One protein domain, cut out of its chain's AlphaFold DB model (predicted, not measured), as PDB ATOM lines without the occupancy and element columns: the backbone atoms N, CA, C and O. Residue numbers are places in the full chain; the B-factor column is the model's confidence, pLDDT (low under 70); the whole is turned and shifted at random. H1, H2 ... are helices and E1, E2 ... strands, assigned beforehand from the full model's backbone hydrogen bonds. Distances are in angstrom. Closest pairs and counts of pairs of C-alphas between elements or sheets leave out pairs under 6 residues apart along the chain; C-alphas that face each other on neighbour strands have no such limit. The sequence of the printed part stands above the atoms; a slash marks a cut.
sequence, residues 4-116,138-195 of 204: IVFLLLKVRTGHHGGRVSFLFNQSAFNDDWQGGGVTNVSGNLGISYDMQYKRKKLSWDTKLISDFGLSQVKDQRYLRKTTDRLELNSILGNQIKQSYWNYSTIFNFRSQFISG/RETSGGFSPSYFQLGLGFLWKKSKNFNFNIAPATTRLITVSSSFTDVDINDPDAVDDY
ATOM      1  N   ILE A   4      56.471 -45.309  16.393       49.75
ATOM      2  CA  ILE A   4      55.536 -44.272  16.822       49.75
ATOM      3  C   ILE A   4      55.684 -44.159  18.339       49.75
ATOM      4  O   ILE A   4      55.387 -45.111  19.058       49.75
ATOM      5  N   VAL A   5      56.175 -43.019  18.824       47.44
ATOM      6  CA  VAL A   5      56.286 -42.739  20.261       47.44
ATOM      7  C   VAL A   5      55.344 -41.585  20.584       47.44
ATOM      8  O   VAL A   5      55.644 -40.423  20.321       47.44
ATOM      9  N   PHE A   6      54.191 -41.902  21.169       48.12
ATOM     10  CA  PHE A   6      53.318 -40.901  21.779       48.12
ATOM     11  C   PHE A   6      53.756 -40.691  23.230       48.12
ATOM     12  O   PHE A   6      53.469 -41.527  24.085       48.12
ATOM     13  N   LEU A   7      54.445 -39.586  23.526       48.69
ATOM     14  CA  LEU A   7      54.791 -39.217  24.901       48.69
ATOM     15  C   LEU A   7      53.933 -38.034  25.364       48.69
ATOM     16  O   LEU A   7      54.288 -36.868  25.204       48.69
ATOM     17  N   LEU A   8      52.789 -38.339  25.974       48.84
ATOM     18  CA  LEU A   8      51.933 -37.343  26.615       48.84
ATOM     19  C   LEU A   8      52.404 -37.106  28.058       48.84
ATOM     20  O   LEU A   8      51.986 -37.814  28.974       48.84
ATOM     21  N   LEU A   9      53.249 -36.097  28.284       49.19
ATOM     22  CA  LEU A   9      53.717 -35.753  29.630       49.19
ATOM     23  C   LEU A   9      52.891 -34.607  30.245       49.19
ATOM     24  O   LEU A   9      53.296 -33.448  30.283       49.19
ATOM     25  N   LYS A  10      51.702 -34.918  30.771       47.44
ATOM     26  CA  LYS A  10      50.870 -33.917  31.462       47.44
ATOM     27  C   LYS A  10      51.352 -33.690  32.901       47.44
ATOM     28  O   LYS A  10      50.864 -34.323  33.832       47.44
ATOM     29  N   VAL A  11      52.274 -32.751  33.101       51.12
ATOM     30  CA  VAL A  11      52.746 -32.363  34.442       51.12
ATOM     31  C   VAL A  11      51.801 -31.332  35.061       51.12
ATOM     32  O   VAL A  11      51.905 -30.144  34.790       51.12
ATOM     33  N   ARG A  12      50.864 -31.762  35.912       52.62
ATOM     34  CA  ARG A  12      49.982 -30.852  36.663       52.62
ATOM     35  C   ARG A  12      50.649 -30.441  37.977       52.62
ATOM     36  O   ARG A  12      50.524 -31.147  38.970       52.62
ATOM     37  N   THR A  13      51.299 -29.287  38.010       54.22
ATOM     38  CA  THR A  13      51.822 -28.688  39.248       54.22
ATOM     39  C   THR A  13      50.972 -27.485  39.655       54.22
ATOM     40  O   THR A  13      50.778 -26.565  38.866       54.22
ATOM     41  N   GLY A  14      50.447 -27.482  40.887       52.00
ATOM     42  CA  GLY A  14      49.887 -26.263  41.478       52.00
ATOM     43  C   GLY A  14      48.912 -26.465  42.638       52.00
ATOM     44  O   GLY A  14      47.729 -26.718  42.423       52.00
ATOM     45  N   HIS A  15      49.384 -26.208  43.861       49.28
ATOM     46  CA  HIS A  15      48.554 -25.994  45.057       49.28
ATOM     47  C   HIS A  15      47.882 -24.594  45.096       49.28
ATOM     48  O   HIS A  15      47.101 -24.316  46.002       49.28
ATOM     49  N   HIS A  16      48.107 -23.733  44.084       55.56
ATOM     50  CA  HIS A  16      47.635 -22.334  44.036       55.56
ATOM     51  C   HIS A  16      47.011 -21.895  42.689       55.56
ATOM     52  O   HIS A  16      47.192 -20.761  42.263       55.56
ATOM     53  N   GLY A  17      46.278 -22.769  41.989       71.75
ATOM     54  CA  GLY A  17      45.497 -22.374  40.795       71.75
ATOM     55  C   GLY A  17      46.285 -22.243  39.481       71.75
ATOM     56  O   GLY A  17      45.690 -21.983  38.439       71.75
ATOM     57  N   GLY A  18      47.599 -22.476  39.495       86.69
ATOM     58  CA  GLY A  18      48.412 -22.624  38.287       86.69
ATOM     59  C   GLY A  18      48.309 -24.020  37.671       86.69
ATOM     60  O   GLY A  18      48.133 -25.012  38.380       86.69
ATOM     61  N   ARG A  19      48.414 -24.099  36.343       91.12
ATOM     62  CA  ARG A  19      48.644 -25.342  35.598       91.12
ATOM     63  C   ARG A  19      49.647 -25.066  34.492       91.12
ATOM     64  O   ARG A  19      49.457 -24.134  33.718       91.12
ATOM     65  N   VAL A  20      50.655 -25.916  34.394       91.94
ATOM     66  CA  VAL A  20      51.555 -25.993  33.245       91.94
ATOM     67  C   VAL A  20      51.264 -27.313  32.534       91.94
ATOM     68  O   VAL A  20      50.804 -28.270  33.151       91.94
ATOM     69  N   SER A  21      51.444 -27.370  31.226       91.38
ATOM     70  CA  SER A  21      51.331 -28.592  30.440       91.38
ATOM     71  C   SER A  21      52.335 -28.543  29.310       91.38
ATOM     72  O   SER A  21      52.395 -27.550  28.593       91.38
ATOM     73  N   PHE A  22      53.076 -29.626  29.128       91.81
ATOM     74  CA  PHE A  22      53.949 -29.801  27.983       91.81
ATOM     75  C   PHE A  22      53.475 -31.021  27.197       91.81
ATOM     76  O   PHE A  22      53.280 -32.095  27.762       91.81
ATOM     77  N   LEU A  23      53.234 -30.846  25.905       90.44
ATOM     78  CA  LEU A  23      52.883 -31.921  24.991       90.44
ATOM     79  C   LEU A  23      54.005 -32.055  23.974       90.44
ATOM     80  O   LEU A  23      54.362 -31.075  23.332       90.44
ATOM     81  N   PHE A  24      54.525 -33.264  23.813       90.81
ATOM     82  CA  PHE A  24      55.510 -33.586  22.793       90.81
ATOM     83  C   PHE A  24      54.955 -34.694  21.905       90.81
ATOM     84  O   PHE A  24      54.360 -35.657  22.393       90.81
ATOM     85  N   ASN A  25      55.128 -34.561  20.597       87.56
ATOM     86  CA  ASN A  25      54.697 -35.559  19.631       87.56
ATOM     87  C   ASN A  25      55.788 -35.763  18.578       87.56
ATOM     88  O   ASN A  25      56.388 -34.802  18.101       87.56
ATOM     89  N   GLN A  26      56.049 -37.024  18.237       88.19
ATOM     90  CA  GLN A  26      57.007 -37.402  17.209       88.19
ATOM     91  C   GLN A  26      56.451 -38.564  16.385       88.19
ATOM     92  O   GLN A  26      56.016 -39.580  16.934       88.19
ATOM     93  N   SER A  27      56.538 -38.445  15.063       87.81
ATOM     94  CA  SER A  27      56.339 -39.541  14.119       87.81
ATOM     95  C   SER A  27      57.586 -39.717  13.255       87.81
ATOM     96  O   SER A  27      58.195 -38.743  12.815       87.81
ATOM     97  N   ALA A  28      57.969 -40.966  12.994       85.38
ATOM     98  CA  ALA A  28      59.091 -41.291  12.121       85.38
ATOM     99  C   ALA A  28      58.720 -42.445  11.181       85.38
ATOM    100  O   ALA A  28      58.338 -43.529  11.629       85.38
ATOM    101  N   PHE A  29      58.866 -42.197   9.882       81.69
ATOM    102  CA  PHE A  29      58.646 -43.145   8.794       81.69
ATOM    103  C   PHE A  29      59.944 -43.302   7.988       81.69
ATOM    104  O   PHE A  29      60.693 -42.337   7.820       81.69
ATOM    105  N   ASN A  30      60.225 -44.525   7.530       80.00
ATOM    106  CA  ASN A  30      61.307 -44.795   6.581       80.00
ATOM    107  C   ASN A  30      60.861 -44.464   5.151       80.00
ATOM    108  O   ASN A  30      59.664 -44.399   4.880       80.00
ATOM    109  N   ASP A  31      61.823 -44.298   4.244       73.06
ATOM    110  CA  ASP A  31      61.551 -43.888   2.860       73.06
ATOM    111  C   ASP A  31      60.730 -44.933   2.074       73.06
ATOM    112  O   ASP A  31      59.982 -44.575   1.171       73.06
ATOM    113  N   ASP A  32      60.770 -46.209   2.480       68.88
ATOM    114  CA  ASP A  32      59.998 -47.295   1.850       68.88
ATOM    115  C   ASP A  32      58.534 -47.392   2.329       68.88
ATOM    116  O   ASP A  32      57.797 -48.295   1.922       68.88
ATOM    117  N   TRP A  33      58.092 -46.522   3.244       69.19
ATOM    118  CA  TRP A  33      56.745 -46.591   3.811       69.19
ATOM    119  C   TRP A  33      55.671 -46.155   2.800       69.19
ATOM    120  O   TRP A  33      55.408 -44.972   2.607       69.19
ATOM    121  N   GLN A  34      54.970 -47.130   2.215       64.38
ATOM    122  CA  GLN A  34      53.909 -46.914   1.214       64.38
ATOM    123  C   GLN A  34      52.588 -46.361   1.789       64.38
ATOM    124  O   GLN A  34      51.682 -46.004   1.044       64.38
ATOM    125  N   GLY A  35      52.447 -46.289   3.117       72.50
ATOM    126  CA  GLY A  35      51.199 -45.894   3.784       72.50
ATOM    127  C   GLY A  35      50.952 -44.382   3.886       72.50
ATOM    128  O   GLY A  35      50.039 -43.983   4.603       72.50
ATOM    129  N   GLY A  36      51.781 -43.536   3.257       72.12
ATOM    130  CA  GLY A  36      51.573 -42.079   3.188       72.12
ATOM    131  C   GLY A  36      51.824 -41.294   4.486       72.12
ATOM    132  O   GLY A  36      51.381 -40.157   4.621       72.12
ATOM    133  N   GLY A  37      52.510 -41.888   5.467       75.81
ATOM    134  CA  GLY A  37      52.870 -41.212   6.716       75.81
ATOM    135  C   GLY A  37      54.036 -40.236   6.538       75.81
ATOM    136  O   GLY A  37      55.008 -40.556   5.859       75.81
ATOM    137  N   VAL A  38      53.968 -39.067   7.186       83.88
ATOM    138  CA  VAL A  38      55.036 -38.053   7.140       83.88
ATOM    139  C   VAL A  38      55.737 -37.946   8.493       83.88
ATOM    140  O   VAL A  38      55.093 -37.827   9.542       83.88
ATOM    141  N   THR A  39      57.069 -38.003   8.467       88.62
ATOM    142  CA  THR A  39      57.917 -37.811   9.650       88.62
ATOM    143  C   THR A  39      57.745 -36.388  10.172       88.62
ATOM    144  O   THR A  39      57.854 -35.430   9.407       88.62
ATOM    145  N   ASN A  40      57.482 -36.233  11.467       91.31
ATOM    146  CA  ASN A  40      57.358 -34.932  12.106       91.31
ATOM    147  C   ASN A  40      57.798 -34.968  13.574       91.31
ATOM    148  O   ASN A  40      57.858 -36.017  14.216       91.31
ATOM    149  N   VAL A  41      58.093 -33.789  14.103       94.06
ATOM    150  CA  VAL A  41      58.267 -33.546  15.530       94.06
ATOM    151  C   VAL A  41      57.522 -32.272  15.900       94.06
ATOM    152  O   VAL A  41      57.530 -31.295  15.153       94.06
ATOM    153  N   SER A  42      56.856 -32.267  17.047       94.12
ATOM    154  CA  SER A  42      56.152 -31.096  17.552       94.12
ATOM    155  C   SER A  42      56.171 -31.027  19.072       94.12
ATOM    156  O   SER A  42      56.288 -32.034  19.773       94.12
ATOM    157  N   GLY A  43      56.068 -29.804  19.578       95.31
ATOM    158  CA  GLY A  43      56.021 -29.498  20.998       95.31
ATOM    159  C   GLY A  43      55.021 -28.382  21.265       95.31
ATOM    160  O   GLY A  43      54.911 -27.457  20.466       95.31
ATOM    161  N   ASN A  44      54.306 -28.457  22.383       96.19
ATOM    162  CA  ASN A  44      53.347 -27.447  22.817       96.19
ATOM    163  C   ASN A  44      53.486 -27.191  24.316       96.19
ATOM    164  O   ASN A  44      53.362 -28.116  25.122       96.19
ATOM    165  N   LEU A  45      53.699 -25.936  24.691       95.94
ATOM    166  CA  LEU A  45      53.743 -25.474  26.069       95.94
ATOM    167  C   LEU A  45      52.478 -24.672  26.377       95.94
ATOM    168  O   LEU A  45      52.273 -23.577  25.861       95.94
ATOM    169  N   GLY A  46      51.650 -25.219  27.260       96.31
ATOM    170  CA  GLY A  46      50.470 -24.564  27.808       96.31
ATOM    171  C   GLY A  46      50.714 -24.121  29.246       96.31
ATOM    172  O   GLY A  46      51.205 -24.886  30.074       96.31
ATOM    173  N   ILE A  47      50.345 -22.889  29.565       94.50
ATOM    174  CA  ILE A  47      50.387 -22.302  30.902       94.50
ATOM    175  C   ILE A  47      49.019 -21.675  31.164       94.50
ATOM    176  O   ILE A  47      48.474 -20.945  30.342       94.50
ATOM    177  N   SER A  48      48.449 -21.942  32.332       94.81
ATOM    178  CA  SER A  48      47.262 -21.244  32.817       94.81
ATOM    179  C   SER A  48      47.448 -20.872  34.276       94.81
ATOM    180  O   SER A  48      47.959 -21.677  35.057       94.81
ATOM    181  N   TYR A  49      47.028 -19.674  34.651       93.56
ATOM    182  CA  TYR A  49      47.144 -19.192  36.016       93.56
ATOM    183  C   TYR A  49      45.880 -18.445  36.426       93.56
ATOM    184  O   TYR A  49      45.480 -17.480  35.774       93.56
ATOM    185  N   ASP A  50      45.248 -18.924  37.496       92.56
ATOM    186  CA  ASP A  50      44.038 -18.352  38.077       92.56
ATOM    187  C   ASP A  50      44.407 -17.531  39.337       92.56
ATOM    188  O   ASP A  50      44.775 -18.091  40.371       92.56
ATOM    189  N   MET A  51      44.276 -16.204  39.274       91.56
ATOM    190  CA  MET A  51      44.472 -15.265  40.386       91.56
ATOM    191  C   MET A  51      43.126 -14.851  40.969       91.56
ATOM    192  O   MET A  51      42.242 -14.392  40.249       91.56
ATOM    193  N   GLN A  52      42.974 -14.975  42.284       90.31
ATOM    194  CA  GLN A  52      41.767 -14.551  42.990       90.31
ATOM    195  C   GLN A  52      42.163 -13.701  44.188       90.31
ATOM    196  O   GLN A  52      42.867 -14.163  45.085       90.31
ATOM    197  N   TYR A  53      41.666 -12.474  44.227       91.31
ATOM    198  CA  TYR A  53      41.844 -11.558  45.340       91.31
ATOM    199  C   TYR A  53      40.481 -11.143  45.886       91.31
ATOM    200  O   TYR A  53      39.563 -10.819  45.134       91.31
ATOM    201  N   LYS A  54      40.329 -11.146  47.211       91.62
ATOM    202  CA  LYS A  54      39.117 -10.662  47.877       91.62
ATOM    203  C   LYS A  54      39.494  -9.883  49.128       91.62
ATOM    204  O   LYS A  54      40.152 -10.420  50.014       91.62
ATOM    205  N   ARG A  55      39.026  -8.638  49.229       93.50
ATOM    206  CA  ARG A  55      39.184  -7.797  50.422       93.50
ATOM    207  C   ARG A  55      37.922  -6.979  50.655       93.50
ATOM    208  O   ARG A  55      37.560  -6.132  49.843       93.50
ATOM    209  N   LYS A  56      37.278  -7.186  51.808       92.69
ATOM    210  CA  LYS A  56      35.985  -6.565  52.145       92.69
ATOM    211  C   LYS A  56      34.966  -6.818  51.015       92.69
ATOM    212  O   LYS A  56      34.651  -7.972  50.738       92.69
ATOM    213  N   LYS A  57      34.487  -5.749  50.371       94.50
ATOM    214  CA  LYS A  57      33.522  -5.769  49.262       94.50
ATOM    215  C   LYS A  57      34.177  -5.937  47.887       94.50
ATOM    216  O   LYS A  57      33.470  -6.214  46.929       94.50
ATOM    217  N   LEU A  58      35.497  -5.776  47.779       95.31
ATOM    218  CA  LEU A  58      36.218  -5.878  46.513       95.31
ATOM    219  C   LEU A  58      36.605  -7.334  46.240       95.31
ATOM    220  O   LEU A  58      37.201  -7.997  47.094       95.31
ATOM    221  N   SER A  59      36.312  -7.806  45.036       94.56
ATOM    222  CA  SER A  59      36.837  -9.044  44.466       94.56
ATOM    223  C   SER A  59      37.526  -8.756  43.144       94.56
ATOM    224  O   SER A  59      37.030  -7.954  42.360       94.56
ATOM    225  N   TRP A  60      38.631  -9.433  42.879       95.19
ATOM    226  CA  TRP A  60      39.336  -9.349  41.615       95.19
ATOM    227  C   TRP A  60      39.742 -10.754  41.189       95.19
ATOM    228  O   TRP A  60      40.530 -11.409  41.872       95.19
ATOM    229  N   ASP A  61      39.151 -11.225  40.097       94.06
ATOM    230  CA  ASP A  61      39.442 -12.527  39.513       94.06
ATOM    231  C   ASP A  61      40.148 -12.303  38.174       94.06
ATOM    232  O   ASP A  61      39.611 -11.626  37.298       94.06
ATOM    233  N   THR A  62      41.341 -12.867  38.006       95.56
ATOM    234  CA  THR A  62      42.132 -12.755  36.777       95.56
ATOM    235  C   THR A  62      42.598 -14.133  36.341       95.56
ATOM    236  O   THR A  62      43.075 -14.921  37.152       95.56
ATOM    237  N   LYS A  63      42.486 -14.428  35.049       95.88
ATOM    238  CA  LYS A  63      42.946 -15.667  34.439       95.88
ATOM    239  C   LYS A  63      43.883 -15.361  33.282       95.88
ATOM    240  O   LYS A  63      43.465 -14.757  32.297       95.88
ATOM    241  N   LEU A  64      45.121 -15.822  33.405       97.06
ATOM    242  CA  LEU A  64      46.112 -15.827  32.335       97.06
ATOM    243  C   LEU A  64      46.109 -17.201  31.660       97.06
ATOM    244  O   LEU A  64      46.129 -18.226  32.343       97.06
ATOM    245  N   ILE A  65      46.095 -17.226  30.332       97.50
ATOM    246  CA  ILE A  65      46.274 -18.425  29.512       97.50
ATOM    247  C   ILE A  65      47.335 -18.099  28.465       97.50
ATOM    248  O   ILE A  65      47.202 -17.135  27.724       97.50
ATOM    249  N   SER A  66      48.374 -18.917  28.400       97.69
ATOM    250  CA  SER A  66      49.406 -18.864  27.375       97.69
ATOM    251  C   SER A  66      49.530 -20.251  26.769       97.69
ATOM    252  O   SER A  66      49.621 -21.230  27.502       97.69
ATOM    253  N   ASP A  67      49.523 -20.357  25.451       97.56
ATOM    254  CA  ASP A  67      49.711 -21.616  24.739       97.56
ATOM    255  C   ASP A  67      50.591 -21.359  23.521       97.56
ATOM    256  O   ASP A  67      50.275 -20.492  22.708       97.56
ATOM    257  N   PHE A  68      51.716 -22.057  23.448       97.75
ATOM    258  CA  PHE A  68      52.693 -21.874  22.387       97.75
ATOM    259  C   PHE A  68      53.177 -23.222  21.873       97.75
ATOM    260  O   PHE A  68      53.696 -24.039  22.640       97.75
ATOM    261  N   GLY A  69      53.030 -23.432  20.571       97.38
ATOM    262  CA  GLY A  69      53.290 -24.699  19.918       97.38
ATOM    263  C   GLY A  69      54.085 -24.534  18.633       97.38
ATOM    264  O   GLY A  69      53.861 -23.610  17.851       97.38
ATOM    265  N   LEU A  70      55.010 -25.463  18.408       97.25
ATOM    266  CA  LEU A  70      55.865 -25.532  17.231       97.25
ATOM    267  C   LEU A  70      55.840 -26.943  16.645       97.25
ATOM    268  O   LEU A  70      55.795 -27.933  17.379       97.25
ATOM    269  N   SER A  71      55.935 -27.038  15.324       96.19
ATOM    270  CA  SER A  71      56.139 -28.289  14.605       96.19
ATOM    271  C   SER A  71      57.170 -28.146  13.491       96.19
ATOM    272  O   SER A  71      57.317 -27.093  12.866       96.19
ATOM    273  N   GLN A  72      57.879 -29.245  13.250       95.62
ATOM    274  CA  GLN A  72      58.747 -29.454  12.105       95.62
ATOM    275  C   GLN A  72      58.316 -30.738  11.413       95.62
ATOM    276  O   GLN A  72      58.316 -31.812  12.019       95.62
ATOM    277  N   VAL A  73      57.966 -30.632  10.140       94.31
ATOM    278  CA  VAL A  73      57.682 -31.784   9.284       94.31
ATOM    279  C   VAL A  73      58.909 -32.043   8.410       94.31
ATOM    280  O   VAL A  73      59.609 -31.104   8.029       94.31
ATOM    281  N   LYS A  74      59.197 -33.314   8.114       90.38
ATOM    282  CA  LYS A  74      60.273 -33.704   7.195       90.38
ATOM    283  C   LYS A  74      60.107 -32.966   5.862       90.38
ATOM    284  O   LYS A  74      58.989 -32.696   5.431       90.38
ATOM    285  N   ASP A  75      61.237 -32.582   5.285       90.12
ATOM    286  CA  ASP A  75      61.353 -31.813   4.044       90.12
ATOM    287  C   ASP A  75      60.797 -30.383   4.099       90.12
ATOM    288  O   ASP A  75      60.955 -29.647   3.131       90.12
ATOM    289  N   GLN A  76      60.232 -29.914   5.219       92.81
ATOM    290  CA  GLN A  76      59.914 -28.494   5.388       92.81
ATOM    291  C   GLN A  76      61.152 -27.697   5.799       92.81
ATOM    292  O   GLN A  76      61.819 -28.005   6.787       92.81
ATOM    293  N   ARG A  77      61.427 -26.608   5.078       93.81
ATOM    294  CA  ARG A  77      62.570 -25.730   5.371       93.81
ATOM    295  C   ARG A  77      62.406 -24.962   6.683       93.81
ATOM    296  O   ARG A  77      63.395 -24.662   7.346       93.81
ATOM    297  N   TYR A  78      61.174 -24.616   7.043       94.62
ATOM    298  CA  TYR A  78      60.880 -23.728   8.164       94.62
ATOM    299  C   TYR A  78      60.053 -24.420   9.241       94.62
ATOM    300  O   TYR A  78      59.040 -25.048   8.935       94.62
ATOM    301  N   LEU A  79      60.430 -24.167  10.497       94.50
ATOM    302  CA  LEU A  79      59.595 -24.431  11.663       94.50
ATOM    303  C   LEU A  79      58.279 -23.662  11.554       94.50
ATOM    304  O   LEU A  79      58.268 -22.469  11.229       94.50
ATOM    305  N   ARG A  80      57.176 -24.338  11.870       95.69
ATOM    306  CA  ARG A  80      55.831 -23.764  11.814       95.69
ATOM    307  C   ARG A  80      55.240 -23.681  13.210       95.69
ATOM    308  O   ARG A  80      55.316 -24.634  13.981       95.69
ATOM    309  N   LYS A  81      54.622 -22.545  13.531       95.50
ATOM    310  CA  LYS A  81      53.819 -22.432  14.750       95.50
ATOM    311  C   LYS A  81      52.522 -23.218  14.586       95.50
ATOM    312  O   LYS A  81      51.860 -23.100  13.558       95.50
ATOM    313  N   THR A  82      52.176 -24.030  15.577       95.00
ATOM    314  CA  THR A  82      50.916 -24.790  15.619       95.00
ATOM    315  C   THR A  82      49.878 -24.090  16.485       95.00
ATOM    316  O   THR A  82      48.695 -24.097  16.153       95.00
ATOM    317  N   THR A  83      50.323 -23.442  17.561       96.00
ATOM    318  CA  THR A  83      49.514 -22.572  18.414       96.00
ATOM    319  C   THR A  83      50.353 -21.379  18.863       96.00
ATOM    320  O   THR A  83      51.567 -21.476  19.042       96.00
ATOM    321  N   ASP A  84      49.708 -20.231  19.018       97.19
ATOM    322  CA  ASP A  84      50.326 -19.018  19.544       97.19
ATOM    323  C   ASP A  84      49.215 -18.152  20.134       97.19
ATOM    324  O   ASP A  84      48.519 -17.420  19.429       97.19
ATOM    325  N   ARG A  85      48.952 -18.357  21.422       96.94
ATOM    326  CA  ARG A  85      47.819 -17.761  22.117       96.94
ATOM    327  C   ARG A  85      48.259 -17.193  23.449       96.94
ATOM    328  O   ARG A  85      48.674 -17.935  24.333       96.94
ATOM    329  N   LEU A  86      48.022 -15.903  23.625       98.19
ATOM    330  CA  LEU A  86      48.104 -15.202  24.895       98.19
ATOM    331  C   LEU A  86      46.734 -14.607  25.215       98.19
ATOM    332  O   LEU A  86      46.186 -13.844  24.424       98.19
ATOM    333  N   GLU A  87      46.178 -14.935  26.375       98.44
ATOM    334  CA  GLU A  87      44.905 -14.400  26.852       98.44
ATOM    335  C   GLU A  87      44.993 -13.989  28.317       98.44
ATOM    336  O   GLU A  87      45.461 -14.746  29.168       98.44
ATOM    337  N   LEU A  88      44.455 -12.816  28.627       98.38
ATOM    338  CA  LEU A  88      44.252 -12.337  29.985       98.38
ATOM    339  C   LEU A  88      42.785 -11.936  30.131       98.38
ATOM    340  O   LEU A  88      42.314 -11.039  29.443       98.38
ATOM    341  N   ASN A  89      42.064 -12.594  31.030       97.69
ATOM    342  CA  ASN A  89      40.666 -12.290  31.322       97.69
ATOM    343  C   ASN A  89      40.566 -11.838  32.771       97.69
ATOM    344  O   ASN A  89      41.010 -12.555  33.666       97.69
ATOM    345  N   SER A  90      39.996 -10.668  33.017       97.50
ATOM    346  CA  SER A  90      39.950 -10.058  34.338       97.50
ATOM    347  C   SER A  90      38.569  -9.500  34.642       97.50
ATOM    348  O   SER A  90      37.939  -8.860  33.802       97.50
ATOM    349  N   ILE A  91      38.096  -9.752  35.857       97.06
ATOM    350  CA  ILE A  91      36.822  -9.263  36.370       97.06
ATOM    351  C   ILE A  91      37.081  -8.626  37.729       97.06
ATOM    352  O   ILE A  91      37.419  -9.302  38.704       97.06
ATOM    353  N   LEU A  92      36.897  -7.314  37.798       97.12
ATOM    354  CA  LEU A  92      36.830  -6.572  39.046       97.12
ATOM    355  C   LEU A  92      35.366  -6.498  39.481       97.12
ATOM    356  O   LEU A  92      34.505  -6.116  38.697       97.12
ATOM    357  N   GLY A  93      35.080  -6.869  40.724       96.88
ATOM    358  CA  GLY A  93      33.748  -6.850  41.317       96.88
ATOM    359  C   GLY A  93      33.736  -6.046  42.612       96.88
ATOM    360  O   GLY A  93      34.613  -6.225  43.454       96.88
ATOM    361  N   ASN A  94      32.739  -5.186  42.800       96.81
ATOM    362  CA  ASN A  94      32.510  -4.473  44.056       96.81
ATOM    363  C   ASN A  94      31.103  -4.763  44.587       96.81
ATOM    364  O   ASN A  94      30.107  -4.386  43.968       96.81
ATOM    365  N   GLN A  95      31.030  -5.434  45.735       96.81
ATOM    366  CA  GLN A  95      29.793  -5.957  46.302       96.81
ATOM    367  C   GLN A  95      28.799  -4.847  46.657       96.81
ATOM    368  O   GLN A  95      29.087  -3.920  47.423       96.81
ATOM    369  N   ILE A  96      27.580  -4.993  46.141       96.81
ATOM    370  CA  ILE A  96      26.454  -4.110  46.413       96.81
ATOM    371  C   ILE A  96      25.776  -4.593  47.691       96.81
ATOM    372  O   ILE A  96      25.139  -5.650  47.725       96.81
ATOM    373  N   LYS A  97      25.898  -3.789  48.755       92.44
ATOM    374  CA  LYS A  97      25.377  -4.110  50.097       92.44
ATOM    375  C   LYS A  97      25.863  -5.505  50.543       92.44
ATOM    376  O   LYS A  97      26.957  -5.921  50.179       92.44
ATOM    377  N   GLN A  98      25.089  -6.213  51.360       88.81
ATOM    378  CA  GLN A  98      25.345  -7.612  51.723       88.81
ATOM    379  C   GLN A  98      24.554  -8.553  50.797       88.81
ATOM    380  O   GLN A  98      23.785  -9.388  51.258       88.81
ATOM    381  N   SER A  99      24.681  -8.374  49.476       93.38
ATOM    382  CA  SER A  99      23.974  -9.183  48.470       93.38
ATOM    383  C   SER A  99      24.940  -9.971  47.579       93.38
ATOM    384  O   SER A  99      26.158  -9.811  47.670       93.38
ATOM    385  N   TYR A 100      24.403 -10.820  46.700       95.00
ATOM    386  CA  TYR A 100      25.186 -11.517  45.671       95.00
ATOM    387  C   TYR A 100      25.526 -10.642  44.457       95.00
ATOM    388  O   TYR A 100      26.294 -11.074  43.600       95.00
ATOM    389  N   TRP A 101      24.972  -9.432  44.370       97.00
ATOM    390  CA  TRP A 101      25.220  -8.508  43.269       97.00
ATOM    391  C   TRP A 101      26.468  -7.666  43.517       97.00
ATOM    392  O   TRP A 101      26.725  -7.210  44.631       97.00
ATOM    393  N   ASN A 102      27.229  -7.434  42.456       97.56
ATOM    394  CA  ASN A 102      28.432  -6.619  42.442       97.56
ATOM    395  C   ASN A 102      28.356  -5.688  41.232       97.56
ATOM    396  O   ASN A 102      27.936  -6.130  40.163       97.56
ATOM    397  N   TYR A 103      28.812  -4.446  41.365       97.62
ATOM    398  CA  TYR A 103      29.242  -3.697  40.183       97.62
ATOM    399  C   TYR A 103      30.449  -4.411  39.590       97.62
ATOM    400  O   TYR A 103      31.308  -4.858  40.355       97.62
ATOM    401  N   SER A 104      30.514  -4.535  38.270       97.81
ATOM    402  CA  SER A 104      31.609  -5.222  37.601       97.81
ATOM    403  C   SER A 104      32.292  -4.368  36.547       97.81
ATOM    404  O   SER A 104      31.660  -3.610  35.813       97.81
ATOM    405  N   THR A 105      33.607  -4.535  36.471       98.19
ATOM    406  CA  THR A 105      34.430  -4.088  35.354       98.19
ATOM    407  C   THR A 105      35.124  -5.311  34.782       98.19
ATOM    408  O   THR A 105      35.806  -6.032  35.511       98.19
ATOM    409  N   ILE A 106      34.930  -5.565  33.494       97.94
ATOM    410  CA  ILE A 106      35.586  -6.647  32.770       97.94
ATOM    411  C   ILE A 106      36.695  -6.079  31.895       97.94
ATOM    412  O   ILE A 106      36.526  -5.033  31.267       97.94
ATOM    413  N   PHE A 107      37.809  -6.792  31.845       98.25
ATOM    414  CA  PHE A 107      38.893  -6.549  30.912       98.25
ATOM    415  C   PHE A 107      39.314  -7.872  30.285       98.25
ATOM    416  O   PHE A 107      39.675  -8.800  31.006       98.25
ATOM    417  N   ASN A 108      39.287  -7.949  28.958       98.19
ATOM    418  CA  ASN A 108      39.826  -9.086  28.224       98.19
ATOM    419  C   ASN A 108      40.907  -8.601  27.266       98.19
ATOM    420  O   ASN A 108      40.718  -7.623  26.545       98.19
ATOM    421  N   PHE A 109      42.014  -9.324  27.238       98.50
ATOM    422  CA  PHE A 109      43.093  -9.144  26.288       98.50
ATOM    423  C   PHE A 109      43.388 -10.476  25.609       98.50
ATOM    424  O   PHE A 109      43.462 -11.509  26.278       98.50
ATOM    425  N   ARG A 110      43.556 -10.452  24.288       98.31
ATOM    426  CA  ARG A 110      43.991 -11.603  23.493       98.31
ATOM    427  C   ARG A 110      45.001 -11.153  22.451       98.31
ATOM    428  O   ARG A 110      44.755 -10.173  21.756       98.31
ATOM    429  N   SER A 111      46.089 -11.896  22.311       97.81
ATOM    430  CA  SER A 111      47.107 -11.638  21.300       97.81
ATOM    431  C   SER A 111      47.950 -12.887  21.011       97.81
ATOM    432  O   SER A 111      47.662 -13.971  21.528       97.81
ATOM    433  N   GLN A 112      48.978 -12.718  20.189       95.88
ATOM    434  CA  GLN A 112      50.002 -13.709  19.856       95.88
ATOM    435  C   GLN A 112      51.394 -13.191  20.250       95.88
ATOM    436  O   GLN A 112      51.596 -11.983  20.332       95.88
ATOM    437  N   PHE A 113      52.365 -14.068  20.491       95.44
ATOM    438  CA  PHE A 113      53.717 -13.668  20.896       95.44
ATOM    439  C   PHE A 113      54.605 -13.308  19.709       95.44
ATOM    440  O   PHE A 113      55.352 -12.333  19.775       95.44
ATOM    441  N   ILE A 114      54.541 -14.096  18.633       95.12
ATOM    442  CA  ILE A 114      55.479 -14.001  17.511       95.12
ATOM    443  C   ILE A 114      54.753 -13.847  16.180       95.12
ATOM    444  O   ILE A 114      53.571 -14.169  16.040       95.12
ATOM    445  N   SER A 115      55.499 -13.395  15.179       94.81
ATOM    446  CA  SER A 115      54.979 -13.178  13.839       94.81
ATOM    447  C   SER A 115      54.337 -14.424  13.212       94.81
ATOM    448  O   SER A 115      54.745 -15.567  13.448       94.81
ATOM    449  N   GLY A 116      53.279 -14.204  12.435       93.06
ATOM    450  CA  GLY A 116      52.656 -15.191  11.560       93.06
ATOM    451  C   GLY A 116      53.343 -15.228  10.200       93.06
ATOM    452  O   GLY A 116      53.852 -14.214   9.734       93.06
ATOM    453  N   ARG A 138      56.497 -15.655   3.751       93.62
ATOM    454  CA  ARG A 138      56.169 -14.233   3.854       93.62
ATOM    455  C   ARG A 138      55.511 -13.991   5.198       93.62
ATOM    456  O   ARG A 138      54.650 -14.767   5.608       93.62
ATOM    457  N   GLU A 139      55.964 -12.967   5.907       92.25
ATOM    458  CA  GLU A 139      55.334 -12.567   7.161       92.25
ATOM    459  C   GLU A 139      53.923 -12.047   6.871       92.25
ATOM    460  O   GLU A 139      53.728 -11.290   5.926       92.25
ATOM    461  N   THR A 140      52.938 -12.488   7.647       89.81
ATOM    462  CA  THR A 140      51.529 -12.085   7.493       89.81
ATOM    463  C   THR A 140      50.991 -11.342   8.705       89.81
ATOM    464  O   THR A 140      49.948 -10.699   8.629       89.81
ATOM    465  N   SER A 141      51.682 -11.431   9.839       90.88
ATOM    466  CA  SER A 141      51.360 -10.653  11.026       90.88
ATOM    467  C   SER A 141      52.582 -10.522  11.924       90.88
ATOM    468  O   SER A 141      53.398 -11.436  11.978       90.88
ATOM    469  N   GLY A 142      52.682  -9.420  12.664       91.00
ATOM    470  CA  GLY A 142      53.760  -9.188  13.626       91.00
ATOM    471  C   GLY A 142      53.507  -9.843  14.988       91.00
ATOM    472  O   GLY A 142      52.382 -10.229  15.322       91.00
ATOM    473  N   GLY A 143      54.542  -9.926  15.825       91.44
ATOM    474  CA  GLY A 143      54.374 -10.243  17.249       91.44
ATOM    475  C   GLY A 143      53.402  -9.267  17.924       91.44
ATOM    476  O   GLY A 143      53.378  -8.082  17.598       91.44
ATOM    477  N   PHE A 144      52.558  -9.763  18.829       93.81
ATOM    478  CA  PHE A 144      51.474  -8.997  19.458       93.81
ATOM    479  C   PHE A 144      50.479  -8.344  18.481       93.81
ATOM    480  O   PHE A 144      49.748  -7.421  18.847       93.81
ATOM    481  N   SER A 145      50.403  -8.834  17.243       94.38
ATOM    482  CA  SER A 145      49.474  -8.350  16.227       94.38
ATOM    483  C   SER A 145      48.719  -9.513  15.574       94.38
ATOM    484  O   SER A 145      49.352 -10.431  15.064       94.38
ATOM    485  N   PRO A 146      47.380  -9.482  15.507       94.38
ATOM    486  CA  PRO A 146      46.496  -8.490  16.115       94.38
ATOM    487  C   PRO A 146      46.455  -8.608  17.648       94.38
ATOM    488  O   PRO A 146      46.531  -9.704  18.202       94.38
ATOM    489  N   SER A 147      46.260  -7.478  18.326       96.69
ATOM    490  CA  SER A 147      45.923  -7.434  19.751       96.69
ATOM    491  C   SER A 147      44.482  -6.980  19.937       96.69
ATOM    492  O   SER A 147      44.076  -5.918  19.470       96.69
ATOM    493  N   TYR A 148      43.705  -7.796  20.640       97.12
ATOM    494  CA  TYR A 148      42.309  -7.535  20.960       97.12
ATOM    495  C   TYR A 148      42.207  -7.100  22.413       97.12
ATOM    496  O   TYR A 148      42.607  -7.836  23.313       97.12
ATOM    497  N   PHE A 149      41.603  -5.944  22.639       97.94
ATOM    498  CA  PHE A 149      41.281  -5.419  23.955       97.94
ATOM    499  C   PHE A 149      39.771  -5.276  24.072       97.94
ATOM    500  O   PHE A 149      39.098  -4.792  23.164       97.94
ATOM    501  N   GLN A 150      39.221  -5.680  25.206       98.06
ATOM    502  CA  GLN A 150      37.823  -5.474  25.534       98.06
ATOM    503  C   GLN A 150      37.726  -4.928  26.946       98.06
ATOM    504  O   GLN A 150      38.292  -5.499  27.873       98.06
ATOM    505  N   LEU A 151      36.972  -3.850  27.107       98.12
ATOM    506  CA  LEU A 151      36.643  -3.266  28.399       98.12
ATOM    507  C   LEU A 151      35.129  -3.218  28.534       98.12
ATOM    508  O   LEU A 151      34.428  -2.919  27.569       98.12
ATOM    509  N   GLY A 152      34.607  -3.513  29.717       97.44
ATOM    510  CA  GLY A 152      33.171  -3.450  29.944       97.44
ATOM    511  C   GLY A 152      32.793  -3.126  31.372       97.44
ATOM    512  O   GLY A 152      33.493  -3.499  32.304       97.44
ATOM    513  N   LEU A 153      31.663  -2.452  31.530       98.00
ATOM    514  CA  LEU A 153      31.045  -2.135  32.810       98.00
ATOM    515  C   LEU A 153      29.708  -2.861  32.922       98.00
ATOM    516  O   LEU A 153      28.980  -3.000  31.933       98.00
ATOM    517  N   GLY A 154      29.379  -3.326  34.123       97.12
ATOM    518  CA  GLY A 154      28.190  -4.135  34.317       97.12
ATOM    519  C   GLY A 154      27.878  -4.533  35.749       97.12
ATOM    520  O   GLY A 154      28.244  -3.861  36.716       97.12
ATOM    521  N   PHE A 155      27.165  -5.649  35.850       97.12
ATOM    522  CA  PHE A 155      26.733  -6.264  37.090       97.12
ATOM    523  C   PHE A 155      27.109  -7.744  37.108       97.12
ATOM    524  O   PHE A 155      26.723  -8.517  36.229       97.12
ATOM    525  N   LEU A 156      27.824  -8.141  38.153       97.00
ATOM    526  CA  LEU A 156      28.206  -9.520  38.424       97.00
ATOM    527  C   LEU A 156      27.349 -10.060  39.566       97.00
ATOM    528  O   LEU A 156      27.452  -9.604  40.709       97.00
ATOM    529  N   TRP A 157      26.550 -11.080  39.280       96.00
ATOM    530  CA  TRP A 157      25.897 -11.871  40.311       96.00
ATOM    531  C   TRP A 157      26.768 -13.081  40.647       96.00
ATOM    532  O   TRP A 157      27.044 -13.921  39.790       96.00
ATOM    533  N   LYS A 158      27.229 -13.177  41.897       92.88
ATOM    534  CA  LYS A 158      28.183 -14.202  42.342       92.88
ATOM    535  C   LYS A 158      27.716 -14.843  43.645       92.88
ATOM    536  O   LYS A 158      27.932 -14.299  44.725       92.88
ATOM    537  N   LYS A 159      27.106 -16.029  43.541       90.88
ATOM    538  CA  LYS A 159      26.702 -16.844  44.701       90.88
ATOM    539  C   LYS A 159      27.861 -17.686  45.234       90.88
ATOM    540  O   LYS A 159      28.028 -17.811  46.443       90.88
ATOM    541  N   SER A 160      28.678 -18.249  44.344       85.12
ATOM    542  CA  SER A 160      29.885 -19.008  44.694       85.12
ATOM    543  C   SER A 160      30.974 -18.832  43.628       85.12
ATOM    544  O   SER A 160      30.774 -18.144  42.627       85.12
ATOM    545  N   LYS A 161      32.148 -19.448  43.825       78.88
ATOM    546  CA  LYS A 161      33.223 -19.431  42.815       78.88
ATOM    547  C   LYS A 161      32.792 -20.086  41.500       78.88
ATOM    548  O   LYS A 161      33.124 -19.584  40.436       78.88
ATOM    549  N   ASN A 162      32.023 -21.166  41.585       83.06
ATOM    550  CA  ASN A 162      31.613 -21.979  40.440       83.06
ATOM    551  C   ASN A 162      30.236 -21.583  39.894       83.06
ATOM    552  O   ASN A 162      29.845 -22.071  38.840       83.06
ATOM    553  N   PHE A 163      29.498 -20.728  40.606       90.62
ATOM    554  CA  PHE A 163      28.169 -20.289  40.202       90.62
ATOM    555  C   PHE A 163      28.067 -18.768  40.262       90.62
ATOM    556  O   PHE A 163      27.863 -18.163  41.323       90.62
ATOM    557  N   ASN A 164      28.264 -18.165  39.096       92.56
ATOM    558  CA  ASN A 164      28.188 -16.734  38.869       92.56
ATOM    559  C   ASN A 164      27.788 -16.456  37.414       92.56
ATOM    560  O   ASN A 164      27.984 -17.303  36.546       92.56
ATOM    561  N   PHE A 165      27.231 -15.275  37.169       95.12
ATOM    562  CA  PHE A 165      26.999 -14.750  35.828       95.12
ATOM    563  C   PHE A 165      27.242 -13.240  35.826       95.12
ATOM    564  O   PHE A 165      27.038 -12.566  36.837       95.12
ATOM    565  N   ASN A 166      27.675 -12.706  34.688       95.12
ATOM    566  CA  ASN A 166      27.982 -11.292  34.526       95.12
ATOM    567  C   ASN A 166      27.202 -10.710  33.347       95.12
ATOM    568  O   ASN A 166      27.204 -11.291  32.266       95.12
ATOM    569  N   ILE A 167      26.581  -9.551  33.555       95.81
ATOM    570  CA  ILE A 167      25.883  -8.785  32.521       95.81
ATOM    571  C   ILE A 167      26.641  -7.474  32.341       95.81
ATOM    572  O   ILE A 167      26.721  -6.692  33.282       95.81
ATOM    573  N   ALA A 168      27.184  -7.225  31.150       95.25
ATOM    574  CA  ALA A 168      27.935  -6.009  30.835       95.25
ATOM    575  C   ALA A 168      27.276  -5.263  29.659       95.25
ATOM    576  O   ALA A 168      27.612  -5.544  28.510       95.25
ATOM    577  N   PRO A 169      26.312  -4.353  29.913       93.81
ATOM    578  CA  PRO A 169      25.597  -3.634  28.853       93.81
ATOM    579  C   PRO A 169      26.459  -2.568  28.162       93.81
ATOM    580  O   PRO A 169      26.196  -2.219  27.017       93.81
ATOM    581  N   ALA A 170      27.493  -2.065  28.837       96.19
ATOM    582  CA  ALA A 170      28.425  -1.098  28.277       96.19
ATOM    583  C   ALA A 170      29.764  -1.793  28.040       96.19
ATOM    584  O   ALA A 170      30.547  -1.963  28.972       96.19
ATOM    585  N   THR A 171      30.017  -2.231  26.806       96.31
ATOM    586  CA  THR A 171      31.286  -2.858  26.416       96.31
ATOM    587  C   THR A 171      31.878  -2.152  25.210       96.31
ATOM    588  O   THR A 171      31.161  -1.769  24.291       96.31
ATOM    589  N   THR A 172      33.195  -1.987  25.213       97.62
ATOM    590  CA  THR A 172      33.961  -1.504  24.067       97.62
ATOM    591  C   THR A 172      35.013  -2.534  23.691       97.62
ATOM    592  O   THR A 172      35.539  -3.249  24.552       97.62
ATOM    593  N   ARG A 173      35.303  -2.623  22.396       96.88
ATOM    594  CA  ARG A 173      36.336  -3.488  21.836       96.88
ATOM    595  C   ARG A 173      37.266  -2.640  20.984       96.88
ATOM    596  O   ARG A 173      36.807  -1.918  20.109       96.88
ATOM    597  N   LEU A 174      38.560  -2.787  21.225       95.69
ATOM    598  CA  LEU A 174      39.628  -2.209  20.424       95.69
ATOM    599  C   LEU A 174      40.450  -3.347  19.821       95.69
ATOM    600  O   LEU A 174      40.777  -4.315  20.507       95.69
ATOM    601  N   ILE A 175      40.776  -3.227  18.540       94.69
ATOM    602  CA  ILE A 175      41.646  -4.156  17.822       94.69
ATOM    603  C   ILE A 175      42.800  -3.329  17.276       94.69
ATOM    604  O   ILE A 175      42.566  -2.320  16.620       94.69
ATOM    605  N   THR A 176      44.028  -3.745  17.558       93.00
ATOM    606  CA  THR A 176      45.229  -3.101  17.023       93.00
ATOM    607  C   THR A 176      45.994  -4.089  16.160       93.00
ATOM    608  O   THR A 176      46.137  -5.259  16.525       93.00
ATOM    609  N   VAL A 177      46.508  -3.611  15.034       92.12
ATOM    610  CA  VAL A 177      47.329  -4.372  14.088       92.12
ATOM    611  C   VAL A 177      48.627  -3.591  13.874       92.12
ATOM    612  O   VAL A 177      48.635  -2.368  13.986       92.12
ATOM    613  N   SER A 178      49.731  -4.295  13.647       86.94
ATOM    614  CA  SER A 178      51.028  -3.679  13.353       86.94
ATOM    615  C   SER A 178      50.969  -2.873  12.053       86.94
ATOM    616  O   SER A 178      50.421  -3.363  11.065       86.94
ATOM    617  N   SER A 179      51.581  -1.684  12.043       77.56
ATOM    618  CA  SER A 179      51.526  -0.753  10.906       77.56
ATOM    619  C   SER A 179      52.122  -1.341   9.628       77.56
ATOM    620  O   SER A 179      51.587  -1.132   8.550       77.56
ATOM    621  N   SER A 180      53.127  -2.214   9.756       76.00
ATOM    622  CA  SER A 180      53.709  -2.970   8.636       76.00
ATOM    623  C   SER A 180      52.708  -3.819   7.836       76.00
ATOM    624  O   SER A 180      53.065  -4.299   6.768       76.00
ATOM    625  N   PHE A 181      51.488  -4.039   8.346       69.81
ATOM    626  CA  PHE A 181      50.407  -4.760   7.659       69.81
ATOM    627  C   PHE A 181      49.156  -3.896   7.425       69.81
ATOM    628  O   PHE A 181      48.121  -4.424   7.027       69.81
ATOM    629  N   THR A 182      49.213  -2.597   7.724       66.81
ATOM    630  CA  THR A 182      48.100  -1.653   7.516       66.81
ATOM    631  C   THR A 182      48.503  -0.399   6.747       66.81
ATOM    632  O   THR A 182      47.621   0.337   6.313       66.81
ATOM    633  N   ASP A 183      49.802  -0.128   6.614       63.59
ATOM    634  CA  ASP A 183      50.310   0.974   5.806       63.59
ATOM    635  C   ASP A 183      50.133   0.625   4.326       63.59
ATOM    636  O   ASP A 183      50.626  -0.395   3.845       63.59
ATOM    637  N   VAL A 184      49.398   1.480   3.619       61.97
ATOM    638  CA  VAL A 184      49.278   1.419   2.164       61.97
ATOM    639  C   VAL A 184      50.551   1.997   1.577       61.97
ATOM    640  O   VAL A 184      50.901   3.145   1.875       61.97
ATOM    641  N   ASP A 185      51.240   1.229   0.738       66.56
ATOM    642  CA  ASP A 185      52.295   1.805  -0.085       66.56
ATOM    643  C   ASP A 185      51.643   2.717  -1.127       66.56
ATOM    644  O   ASP A 185      50.988   2.261  -2.057       66.56
ATOM    645  N   ILE A 186      51.813   4.028  -0.957       69.50
ATOM    646  CA  ILE A 186      51.276   5.044  -1.870       69.50
ATOM    647  C   ILE A 186      51.840   4.917  -3.297       69.50
ATOM    648  O   ILE A 186      51.298   5.514  -4.225       69.50
ATOM    649  N   ASN A 187      52.933   4.171  -3.472       73.94
ATOM    650  CA  ASN A 187      53.554   3.922  -4.769       73.94
ATOM    651  C   ASN A 187      53.085   2.609  -5.417       73.94
ATOM    652  O   ASN A 187      53.489   2.340  -6.548       73.94
ATOM    653  N   ASP A 188      52.252   1.817  -4.735       74.50
ATOM    654  CA  ASP A 188      51.607   0.617  -5.270       74.50
ATOM    655  C   ASP A 188      50.165   0.960  -5.708       74.50
ATOM    656  O   ASP A 188      49.297   1.180  -4.856       74.50
ATOM    657  N   PRO A 189      49.885   1.043  -7.026       73.38
ATOM    658  CA  PRO A 189      48.568   1.421  -7.537       73.38
ATOM    659  C   PRO A 189      47.447   0.482  -7.085       73.38
ATOM    660  O   PRO A 189      46.332   0.951  -6.861       73.38
ATOM    661  N   ASP A 190      47.743  -0.811  -6.917       72.69
ATOM    662  CA  ASP A 190      46.756  -1.819  -6.523       72.69
ATOM    663  C   ASP A 190      46.415  -1.670  -5.028       72.69
ATOM    664  O   ASP A 190      45.251  -1.733  -4.632       72.69
ATOM    665  N   ALA A 191      47.414  -1.364  -4.190       64.44
ATOM    666  CA  ALA A 191      47.211  -1.118  -2.760       64.44
ATOM    667  C   ALA A 191      46.412   0.169  -2.481       64.44
ATOM    668  O   ALA A 191      45.685   0.246  -1.484       64.44
ATOM    669  N   VAL A 192      46.547   1.185  -3.340       71.50
ATOM    670  CA  VAL A 192      45.785   2.440  -3.248       71.50
ATOM    671  C   VAL A 192      44.327   2.248  -3.675       71.50
ATOM    672  O   VAL A 192      43.448   2.821  -3.031       71.50
ATOM    673  N   ASP A 193      44.056   1.445  -4.710       73.31
ATOM    674  CA  ASP A 193      42.690   1.166  -5.190       73.31
ATOM    675  C   ASP A 193      41.880   0.327  -4.182       73.31
ATOM    676  O   ASP A 193      40.711   0.612  -3.913       73.31
ATOM    677  N   ASP A 194      42.531  -0.640  -3.527       68.12
ATOM    678  CA  ASP A 194      41.918  -1.486  -2.493       68.12
ATOM    679  C   ASP A 194      41.774  -0.788  -1.122       68.12
ATOM    680  O   ASP A 194      41.117  -1.305  -0.205       68.12
ATOM    681  N   TYR A 195      42.361   0.401  -0.938       65.12
ATOM    682  CA  TYR A 195      42.283   1.128   0.326       65.12
ATOM    683  C   TYR A 195      40.912   1.778   0.538       65.12
ATOM    684  O   TYR A 195      40.603   2.856   0.030       65.12
TER     685      TYR A 195
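AT A GLANCE: This is residues 4 to 116 and 138 to 195 of the 204 residues of an uncharacterized protein of Nonlabens ulvanivorans (UniProt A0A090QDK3). A broad, flat wall of eight antiparallel strands, twisted, makes nearly the whole model, with E3, E4 and E5 as its longest strands. Near one edge the hairpin of E8 and E9 bends sharply, and its tip folds back over the end of the wall, while past the edge strand E9 a tail leads away to the small helix H1, residues 185 to 190 sticking out. The printed part has 171 residues with nine named strands and then one named helix, E1 to E9 followed by H1, and its class is mostly strand. The sheet runs E1, E2, E3, E4, E5, E6, E8, E9, and the short E7 pairs with no named strand. The whole is loose, with a radius of gyration of the C-alphas of 22.5 A, and spans 72 by 53 by 22 A.

HOW THE PARTS SIT: E1, residues 4 to 7, is an edge strand and forms a hairpin with E2, residues 18 to 28; C-alphas 4 and 27 face each other at 5.5 A, but no backbone N and O of this pair are within hydrogen-bond range. E2 and E3, residues 40 to 55, are antiparallel at 173 degrees, with N 21 and O 46 at 2.7 A. E3 and E4, residues 58 to 73, form a hairpin at 176 degrees, with N 47 and O 66 at 2.7 A. E4 and E5, residues 80 to 95, are antiparallel at 176 degrees, with N 65 and O 87 at 2.8 A. E6, residues 101 to 111, follows E5 antiparallel at 163 degrees, with N 90 and O 107 at 2.8 A. E1 to E6 form a meander, each strand the antiparallel neighbour of the one before. E7, residues 138 to 141, is apart from E6. E8, residues 147 to 158, is antiparallel to E6 at 160 degrees, with N 104 and O 154 at 2.8 A. E8 and E9, residues 164 to 176, form a hairpin at 165 degrees, with N 153 and O 170 at 2.8 A. E8 bends by 78 degrees at residue 155 and E9 by 79 degrees at residue 169. Just past the bend of E8, the C-alphas of Leu 156 and Gly 93, the closest of E8 and E5, are 6.8 A apart. E9 is the other edge strand. H1, residues 189 to 193, is not on the sheet, and its single O i to N i+4 pair is within hydrogen-bond range.

IN THESE COORDINATES: E1 begins at C-alpha 4, at (55.536, -44.272, 16.822). E2 measures 33.9 A from first to last C-alpha, E3 50.3 A, E4 50.2 A and E5 46.7 A. E3 ends at C-alpha 55, at (39.184, -7.797, 50.422). E6 measures 31.2 A, E8 29.5 A and E9 30.9 A, while E1 and E7 measure 9.6 A and 9.3 A. H1 measures 6.3 A and ends at C-alpha 193, at (42.690, 1.166, -5.190).

THE WHOLE: The two C-alphas farthest apart, those of Asp 32 and Lys 97, are 73.4 A apart. Residues 117 to 137 are not printed, and C-alphas 116 and 138 are 8.5 A apart across this cut, which lies in the link from E6 to E7. The links from E2 to E3 and from E9 to H1 are long. From edge to edge of the sheet the strands' lines turn by 63 degrees. The mean pLDDT of the printed part is 87.2; it is under 70 at residues 4 to 16, 32 to 34, 181 to 186, 191 and 194 to 195.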